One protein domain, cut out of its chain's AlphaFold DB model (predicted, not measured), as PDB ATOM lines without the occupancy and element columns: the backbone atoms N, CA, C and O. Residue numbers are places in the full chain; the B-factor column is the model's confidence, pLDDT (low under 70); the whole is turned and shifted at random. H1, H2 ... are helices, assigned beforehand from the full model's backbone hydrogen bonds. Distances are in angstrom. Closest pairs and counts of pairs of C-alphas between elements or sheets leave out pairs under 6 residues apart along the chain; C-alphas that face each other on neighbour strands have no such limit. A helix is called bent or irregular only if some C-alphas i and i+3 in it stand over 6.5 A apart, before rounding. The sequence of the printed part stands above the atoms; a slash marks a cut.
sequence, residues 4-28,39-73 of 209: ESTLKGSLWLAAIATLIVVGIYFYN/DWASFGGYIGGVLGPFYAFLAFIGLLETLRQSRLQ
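Overview. This is residues 4 to 28 and 39 to 73 of the 209 residues of an uncharacterized protein of Thiohalophilus thiocyanatoxydans (UniProt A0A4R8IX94). Two long helices make a loose rod: the straight H1 runs side by side with H2b, the longer arm of the bent helix H2, opposite ways, while the short arm H2a turns off at an angle and residues 66 to 73 of H2b stick out at one end. The printed part has 60 residues with two named helices, H1 then H2, and is all helix. It is loose, with a radius of gyration of the C-alphas of 14.7 A, and spans 48 by 19 by 12 A.

Arrangement. H2, residues 39 to 73, was assigned as one helix by its hydrogen bonds but is bent: C-alphas 50 and 53 are 6.8 A apart. Its arms, H2a, residues 39 to 50, and H2b, residues 53 to 73, stand at a steep tilt of 48 degrees. H1, residues 4 to 28, only just touches H2b, with 3 pairs of C-alphas within 8 A, through residues 7 to 14 and 55 to 62 alone; the closest C-alphas, of Ser 10 and Leu 58, are 7.2 A apart. They run opposite ways at a shallow tilt of 3 degrees. H1 also only just touches H2a, with 3 such pairs, through residues 21 to 22 and 47 to 50 alone; the closest C-alphas, of Val 21 and Ile 47, are 7.0 A apart. These two run opposite ways at a steep tilt of 47 degrees. In H1, H2a and H2b every O i to N i+4 pair is within hydrogen-bond range.

Along the chain. H2b is 30.4 A long and ends at C-alpha 73, (-21.531, -26.698, -36.719). H2a, 16.7 A, begins at C-alpha 39, (2.899, -19.597, 4.820). H1, 36.1 A, begins at C-alpha 4, (-24.909, -26.580, -20.547).

Size, cuts and confidence. The C-alphas farthest apart, of Asn 28 and Gln 73, are 48.9 A apart. Residues 29 to 38 are not printed; C-alphas 28 and 39 are 14.6 A apart across this cut, which the link from H1 to H2 crosses. The mean pLDDT of the printed part is 89.7, and residue 4 is under 70.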
ATOM      1  N   GLU A   4     -24.586 -27.319 -21.762       69.62
ATOM      2  CA  GLU A   4     -24.909 -26.580 -20.547       69.62
ATOM      3  C   GLU A   4     -25.011 -27.483 -19.320       69.62
ATOM      4  O   GLU A   4     -24.580 -27.106 -18.234       69.62
ATOM      5  N   SER A   5     -25.564 -28.687 -19.481       71.06
ATOM      6  CA  SER A   5     -25.673 -29.658 -18.390       71.06
ATOM      7  C   SER A   5     -24.306 -30.227 -18.008       71.06
ATOM      8  O   SER A   5     -24.025 -30.398 -16.823       71.06
ATOM      9  N   THR A   6     -23.420 -30.429 -18.985       70.88
ATOM     10  CA  THR A   6     -22.061 -30.930 -18.749       70.88
ATOM     11  C   THR A   6     -21.160 -29.862 -18.141       70.88
ATOM     12  O   THR A   6     -20.394 -30.172 -17.236       70.88
ATOM     13  N   LEU A   7     -21.292 -28.602 -18.573       75.06
ATOM     14  CA  LEU A   7     -20.584 -27.453 -18.000       75.06
ATOM     15  C   LEU A   7     -21.041 -27.162 -16.570       75.06
ATOM     16  O   LEU A   7     -20.215 -26.988 -15.681       75.06
ATOM     17  N   LYS A   8     -22.354 -27.148 -16.314       82.88
ATOM     18  CA  LYS A   8     -22.879 -26.978 -14.949       82.88
ATOM     19  C   LYS A   8     -22.409 -28.118 -14.044       82.88
ATOM     20  O   LYS A   8     -21.980 -27.864 -12.923       82.88
ATOM     21  N   GLY A   9     -22.433 -29.357 -14.538       83.62
ATOM     22  CA  GLY A   9     -21.938 -30.524 -13.807       83.62
ATOM     23  C   GLY A   9     -20.445 -30.442 -13.478       83.62
ATOM     24  O   GLY A   9     -20.062 -30.670 -12.331       83.62
ATOM     25  N   SER A  10     -19.601 -30.065 -14.444       83.38
ATOM     26  CA  SER A  10     -18.155 -29.929 -14.222       83.38
ATOM     27  C   SER A  10     -17.807 -28.771 -13.282       83.38
ATOM     28  O   SER A  10     -16.889 -28.910 -12.475       83.38
ATOM     29  N   LEU A  11     -18.572 -27.673 -13.305       87.25
ATOM     30  CA  LEU A  11     -18.431 -26.559 -12.358       87.25
ATOM     31  C   LEU A  11     -18.775 -26.969 -10.918       87.25
ATOM     32  O   LEU A  11     -18.024 -26.651  -9.996       87.25
ATOM     33  N   TRP A  12     -19.868 -27.711 -10.714       90.94
ATOM     34  CA  TRP A  12     -20.214 -28.241  -9.390       90.94
ATOM     35  C   TRP A  12     -19.161 -29.223  -8.874       90.94
ATOM     36  O   TRP A  12     -18.755 -29.139  -7.715       90.94
ATOM     37  N   LEU A  13     -18.674 -30.111  -9.743       89.56
ATOM     38  CA  LEU A  13     -17.605 -31.053  -9.416       89.56
ATOM     39  C   LEU A  13     -16.323 -30.321  -8.980       89.56
ATOM     40  O   LEU A  13     -15.736 -30.657  -7.954       89.56
ATOM     41  N   ALA A  14     -15.920 -29.291  -9.728       90.38
ATOM     42  CA  ALA A  14     -14.787 -28.427  -9.410       90.38
ATOM     43  C   ALA A  14     -14.930 -27.725  -8.049       90.38
ATOM     44  O   ALA A  14     -13.996 -27.723  -7.238       90.38
ATOM     45  N   ALA A  15     -16.107 -27.158  -7.775       92.19
ATOM     46  CA  ALA A  15     -16.393 -26.486  -6.512       92.19
ATOM     47  C   ALA A  15     -16.310 -27.455  -5.319       92.19
ATOM     48  O   ALA A  15     -15.662 -27.148  -4.318       92.19
ATOM     49  N   ILE A  16     -16.896 -28.650  -5.448       93.69
ATOM     50  CA  ILE A  16     -16.854 -29.691  -4.411       93.69
ATOM     51  C   ILE A  16     -15.417 -30.176  -4.189       93.69
ATOM     52  O   ILE A  16     -14.973 -30.242  -3.045       93.69
ATOM     53  N   ALA A  17     -14.666 -30.460  -5.257       91.38
ATOM     54  CA  ALA A  17     -13.267 -30.879  -5.151       91.38
ATOM     55  C   ALA A  17     -12.415 -29.831  -4.420       91.38
ATOM     56  O   ALA A  17     -11.612 -30.172  -3.553       91.38
ATOM     57  N   THR A  18     -12.647 -28.547  -4.702       92.25
ATOM     58  CA  THR A  18     -11.967 -27.446  -4.006       92.25
ATOM     59  C   THR A  18     -12.320 -27.406  -2.531       92.25
ATOM     60  O   THR A  18     -11.419 -27.345  -1.699       92.25
ATOM     61  N   LEU A  19     -13.609 -27.483  -2.192       94.00
ATOM     62  CA  LEU A  19     -14.064 -27.506  -0.802       94.00
ATOM     63  C   LEU A  19     -13.479 -28.692  -0.032       94.00
ATOM     64  O   LEU A  19     -13.081 -28.528   1.116       94.00
ATOM     65  N   ILE A  20     -13.372 -29.862  -0.666       93.44
ATOM     66  CA  ILE A  20     -12.756 -31.050  -0.069       93.44
ATOM     67  C   ILE A  20     -11.266 -30.816   0.182       93.44
ATOM     68  O   ILE A  20     -10.811 -31.024   1.303       93.44
ATOM     69  N   VAL A  21     -10.499 -30.365  -0.815       92.25
ATOM     70  CA  VAL A  21      -9.046 -30.165  -0.657       92.25
ATOM     71  C   VAL A  21      -8.748 -29.073   0.372       92.25
ATOM     72  O   VAL A  21      -7.875 -29.250   1.221       92.25
ATOM     73  N   VAL A  22      -9.509 -27.977   0.359       91.31
ATOM     74  CA  VAL A  22      -9.407 -26.913   1.367       91.31
ATOM     75  C   VAL A  22      -9.808 -27.430   2.752       91.31
ATOM     76  O   VAL A  22      -9.108 -27.168   3.727       91.31
ATOM     77  N   GLY A  23     -10.887 -28.210   2.855       90.69
ATOM     78  CA  GLY A  23     -11.329 -28.820   4.110       90.69
ATOM     79  C   GLY A  23     -10.301 -29.790   4.695       90.69
ATOM     80  O   GLY A  23     -10.002 -29.723   5.884       90.69
ATOM     81  N   ILE A  24      -9.698 -30.641   3.858       91.44
ATOM     82  CA  ILE A  24      -8.611 -31.553   4.247       91.44
ATOM     83  C   ILE A  24      -7.376 -30.764   4.691       91.44
ATOM     84  O   ILE A  24      -6.733 -31.154   5.668       91.44
ATOM     85  N   TYR A  25      -7.047 -29.661   4.011       90.62
ATOM     86  CA  TYR A  25      -5.941 -28.795   4.412       90.62
ATOM     87  C   TYR A  25      -6.168 -28.233   5.819       90.62
ATOM     88  O   TYR A  25      -5.328 -28.439   6.687       90.62
ATOM     89  N   PHE A  26      -7.320 -27.611   6.089       89.62
ATOM     90  CA  PHE A  26      -7.620 -27.066   7.421       89.62
ATOM     91  C   PHE A  26      -7.779 -28.142   8.502       89.62
ATOM     92  O   PHE A  26      -7.503 -27.871   9.667       89.62
ATOM     93  N   TYR A  27      -8.191 -29.359   8.137       90.06
ATOM     94  CA  TYR A  27      -8.244 -30.486   9.066       90.06
ATOM     95  C   TYR A  27      -6.850 -30.974   9.483       90.06
ATOM     96  O   TYR A  27      -6.647 -31.294  10.647       90.06
ATOM     97  N   ASN A  28      -5.884 -31.031   8.560       87.69
ATOM     98  CA  ASN A  28      -4.522 -31.492   8.871       87.69
ATOM     99  C   ASN A  28      -3.611 -30.370   9.395       87.69
ATOM    100  O   ASN A  28      -2.708 -30.624  10.187       87.69
ATOM    101  N   ASP A  39       3.838 -18.514   4.520       88.94
ATOM    102  CA  ASP A  39       2.899 -19.597   4.820       88.94
ATOM    103  C   ASP A  39       1.737 -19.608   3.817       88.94
ATOM    104  O   ASP A  39       1.315 -20.667   3.352       88.94
ATOM    105  N   TRP A  40       1.296 -18.426   3.377       89.50
ATOM    106  CA  TRP A  40       0.286 -18.273   2.326       89.50
ATOM    107  C   TRP A  40       0.791 -18.718   0.953       89.50
ATOM    108  O   TRP A  40       0.041 -19.335   0.194       89.50
ATOM    109  N   ALA A  41       2.066 -18.464   0.641       89.44
ATOM    110  CA  ALA A  41       2.690 -18.987  -0.574       89.44
ATOM    111  C   ALA A  41       2.728 -20.528  -0.566       89.44
ATOM    112  O   ALA A  41       2.429 -21.164  -1.577       89.44
ATOM    113  N   SER A  42       3.020 -21.131   0.590       90.56
ATOM    114  CA  SER A  42       3.041 -22.590   0.768       90.56
ATOM    115  C   SER A  42       1.639 -23.207   0.684       90.56
ATOM    116  O   SER A  42       1.459 -24.231   0.024       90.56
ATOM    117  N   PHE A  43       0.629 -22.558   1.275       89.88
ATOM    118  CA  PHE A  43      -0.782 -22.932   1.128       89.88
ATOM    119  C   PHE A  43      -1.225 -22.911  -0.339       89.88
ATOM    120  O   PHE A  43      -1.741 -23.908  -0.847       89.88
ATOM    121  N   GLY A  44      -0.974 -21.800  -1.039       88.75
ATOM    122  CA  GLY A  44      -1.281 -21.676  -2.463       88.75
ATOM    123  C   GLY A  44      -0.569 -22.740  -3.301       88.75
ATOM    124  O   GLY A  44      -1.176 -23.312  -4.203       88.75
ATOM    125  N   GLY A  45       0.679 -23.071  -2.954       92.00
ATOM    126  CA  GLY A  45       1.443 -24.154  -3.574       92.00
ATOM    127  C   GLY A  45       0.826 -25.540  -3.361       92.00
ATOM    128  O   GLY A  45       0.738 -26.313  -4.312       92.00
ATOM    129  N   TYR A  46       0.343 -25.853  -2.155       90.75
ATOM    130  CA  TYR A  46      -0.337 -27.120  -1.871       90.75
ATOM    131  C   TYR A  46      -1.667 -27.233  -2.628       90.75
ATOM    132  O   TYR A  46      -1.878 -28.193  -3.369       90.75
ATOM    133  N   ILE A  47      -2.543 -26.231  -2.491       92.19
ATOM    134  CA  ILE A  47      -3.852 -26.221  -3.161       92.19
ATOM    135  C   ILE A  47      -3.671 -26.255  -4.680       92.19
ATOM    136  O   ILE A  47      -4.288 -27.078  -5.353       92.19
ATOM    137  N   GLY A  48      -2.797 -25.403  -5.220       90.31
ATOM    138  CA  GLY A  48      -2.492 -25.348  -6.646       90.31
ATOM    139  C   GLY A  48      -1.812 -26.615  -7.166       90.31
ATOM    140  O   GLY A  48      -2.104 -27.040  -8.278       90.31
ATOM    141  N   GLY A  49      -0.965 -27.264  -6.366       91.75
ATOM    142  CA  GLY A  49      -0.314 -28.523  -6.728       91.75
ATOM    143  C   GLY A  49      -1.283 -29.706  -6.785       91.75
ATOM    144  O   GLY A  49      -1.191 -30.526  -7.695       91.75
ATOM    145  N   VAL A  50      -2.237 -29.780  -5.852       90.56
ATOM    146  CA  VAL A  50      -3.235 -30.862  -5.798       90.56
ATOM    147  C   VAL A  50      -4.361 -30.634  -6.810       90.56
ATOM    148  O   VAL A  50      -4.713 -31.542  -7.561       90.56
ATOM    149  N   LEU A  51      -4.927 -29.424  -6.857       93.00
ATOM    150  CA  LEU A  51      -6.053 -29.111  -7.740       93.00
ATOM    151  C   LEU A  51      -5.623 -28.756  -9.166       93.00
ATOM    152  O   LEU A  51      -6.419 -28.912 -10.086       93.00
ATOM    153  N   GLY A  52      -4.389 -28.296  -9.381       92.50
ATOM    154  CA  GLY A  52      -3.896 -27.865 -10.692       92.50
ATOM    155  C   GLY A  52      -4.040 -28.934 -11.779       92.50
ATOM    156  O   GLY A  52      -4.701 -28.669 -12.784       92.50
ATOM    157  N   PRO A  53      -3.509 -30.159 -11.589       92.81
ATOM    158  CA  PRO A  53      -3.680 -31.251 -12.549       92.81
ATOM    159  C   PRO A  53      -5.151 -31.626 -12.783       92.81
ATOM    160  O   PRO A  53      -5.548 -31.901 -13.915       92.81
ATOM    161  N   PHE A  54      -5.975 -31.586 -11.733       90.62
ATOM    162  CA  PHE A  54      -7.408 -31.867 -11.823       90.62
ATOM    163  C   PHE A  54      -8.143 -30.823 -12.677       90.62
ATOM    164  O   PHE A  54      -8.889 -31.173 -13.591       90.62
ATOM    165  N   TYR A  55      -7.876 -29.537 -12.447       91.56
ATOM    166  CA  TYR A  55      -8.433 -28.446 -13.241       91.56
ATOM    167  C   TYR A  55      -7.950 -28.453 -14.685       91.56
ATOM    168  O   TYR A  55      -8.752 -28.237 -15.594       91.56
ATOM    169  N   ALA A  56      -6.669 -28.746 -14.911       93.12
ATOM    170  CA  ALA A  56      -6.121 -28.894 -16.252       93.12
ATOM    171  C   ALA A  56      -6.839 -30.012 -17.027       93.12
ATOM    172  O   ALA A  56      -7.194 -29.829 -18.192       93.12
ATOM    173  N   PHE A  57      -7.128 -31.138 -16.372       91.25
ATOM    174  CA  PHE A  57      -7.882 -32.235 -16.975       91.25
ATOM    175  C   PHE A  57      -9.335 -31.848 -17.299       91.25
ATOM    176  O   PHE A  57      -9.814 -32.122 -18.401       91.25
ATOM    177  N   LEU A  58     -10.030 -31.151 -16.392       89.50
ATOM    178  CA  LEU A  58     -11.385 -30.648 -16.655       89.50
ATOM    179  C   LEU A  58     -11.419 -29.647 -17.818       89.50
ATOM    180  O   LEU A  58     -12.297 -29.731 -18.678       89.50
ATOM    181  N   ALA A  59     -10.448 -28.731 -17.875       91.38
ATOM    182  CA  ALA A  59     -10.313 -27.779 -18.974       91.38
ATOM    183  C   ALA A  59     -10.075 -28.496 -20.311       91.38
ATOM    184  O   ALA A  59     -10.683 -28.141 -21.321       91.38
ATOM    185  N   PHE A  60      -9.248 -29.543 -20.311       93.31
ATOM    186  CA  PHE A  60      -9.005 -30.369 -21.491       93.31
ATOM    187  C   PHE A  60     -10.283 -31.053 -22.004       93.31
ATOM    188  O   PHE A  60     -10.557 -31.011 -23.203       93.31
ATOM    189  N   ILE A  61     -11.116 -31.610 -21.115       90.50
ATOM    190  CA  ILE A  61     -12.420 -32.186 -21.497       90.50
ATOM    191  C   ILE A  61     -13.345 -31.116 -22.088       90.50
ATOM    192  O   ILE A  61     -13.968 -31.346 -23.126       90.50
ATOM    193  N   GLY A  62     -13.424 -29.940 -21.459       89.75
ATOM    194  CA  GLY A  62     -14.236 -28.829 -21.964       89.75
ATOM    195  C   GLY A  62     -13.816 -28.388 -23.368       89.75
ATOM    196  O   GLY A  62     -14.663 -28.156 -24.236       89.75
ATOM    197  N   LEU A  63     -12.507 -28.343 -23.624       93.62
ATOM    198  CA  LEU A  63     -11.963 -28.036 -24.943       93.62
ATOM    199  C   LEU A  63     -12.323 -29.110 -25.979       93.62
ATOM    200  O   LEU A  63     -12.732 -28.766 -27.087       93.62
ATOM    201  N   LEU A  64     -12.206 -30.396 -25.634       93.94
ATOM    202  CA  LEU A  64     -12.577 -31.496 -26.532       93.94
ATOM    203  C   LEU A  64     -14.048 -31.426 -26.953       93.94
ATOM    204  O   LEU A  64     -14.355 -31.584 -28.137       93.94
ATOM    205  N   GLU A  65     -14.947 -31.155 -26.008       90.12
ATOM    206  CA  GLU A  65     -16.376 -31.032 -26.301       90.12
ATOM    207  C   GLU A  65     -16.665 -29.810 -27.183       90.12
ATOM    208  O   GLU A  65     -17.387 -29.913 -28.175       90.12
ATOM    209  N   THR A  66     -16.016 -28.679 -26.893       90.88
ATOM    210  CA  THR A  66     -16.104 -27.472 -27.727       90.88
ATOM    211  C   THR A  66     -15.651 -27.770 -29.157       90.88
ATOM    212  O   THR A  66     -16.361 -27.468 -30.111       90.88
ATOM    213  N   LEU A  67     -14.508 -28.445 -29.331       95.31
ATOM    214  CA  LEU A  67     -13.992 -28.825 -30.648       95.31
ATOM    215  C   LEU A  67     -14.945 -29.753 -31.407       95.31
ATOM    216  O   LEU A  67     -15.102 -29.599 -32.622       95.31
ATOM    217  N   ARG A  68     -15.577 -30.708 -30.715       92.00
ATOM    218  CA  ARG A  68     -16.581 -31.604 -31.302       92.00
ATOM    219  C   ARG A  68     -17.782 -30.813 -31.819       92.00
ATOM    220  O   ARG A  68     -18.184 -31.012 -32.962       92.00
ATOM    221  N   GLN A  69     -18.316 -29.897 -31.016       91.25
ATOM    222  CA  GLN A  69     -19.465 -29.076 -31.406       91.25
ATOM    223  C   GLN A  69     -19.124 -28.117 -32.542       91.25
ATOM    224  O   GLN A  69     -19.870 -28.039 -33.512       91.25
ATOM    225  N   SER A  70     -17.948 -27.485 -32.499       93.69
ATOM    226  CA  SER A  70     -17.488 -26.634 -33.598       93.69
ATOM    227  C   SER A  70     -17.310 -27.406 -34.909       93.69
ATOM    228  O   SER A  70     -17.488 -26.835 -35.978       93.69
ATOM    229  N   ARG A  71     -16.936 -28.696 -34.870       95.44
ATOM    230  CA  ARG A  71     -16.891 -29.536 -36.083       95.44
ATOM    231  C   ARG A  71     -18.289 -29.791 -36.635       95.44
ATOM    232  O   ARG A  71     -18.488 -29.578 -37.822       95.44
ATOM    233  N   LEU A  72     -19.239 -30.174 -35.779       94.56
ATOM    234  CA  LEU A  72     -20.626 -30.403 -36.190       94.56
ATOM    235  C   LEU A  72     -21.250 -29.142 -36.808       94.56
ATOM    236  O   LEU A  72     -21.860 -29.227 -37.867       94.56
ATOM    237  N   GLN A  73     -21.045 -27.976 -36.189       94.56
ATOM    238  CA  GLN A  73     -21.531 -26.698 -36.719       94.56
ATOM    239  C   GLN A  73     -20.964 -26.400 -38.111       94.56
ATOM    240  O   GLN A  73     -21.729 -26.113 -39.024       94.56
TER     241      GLN A  73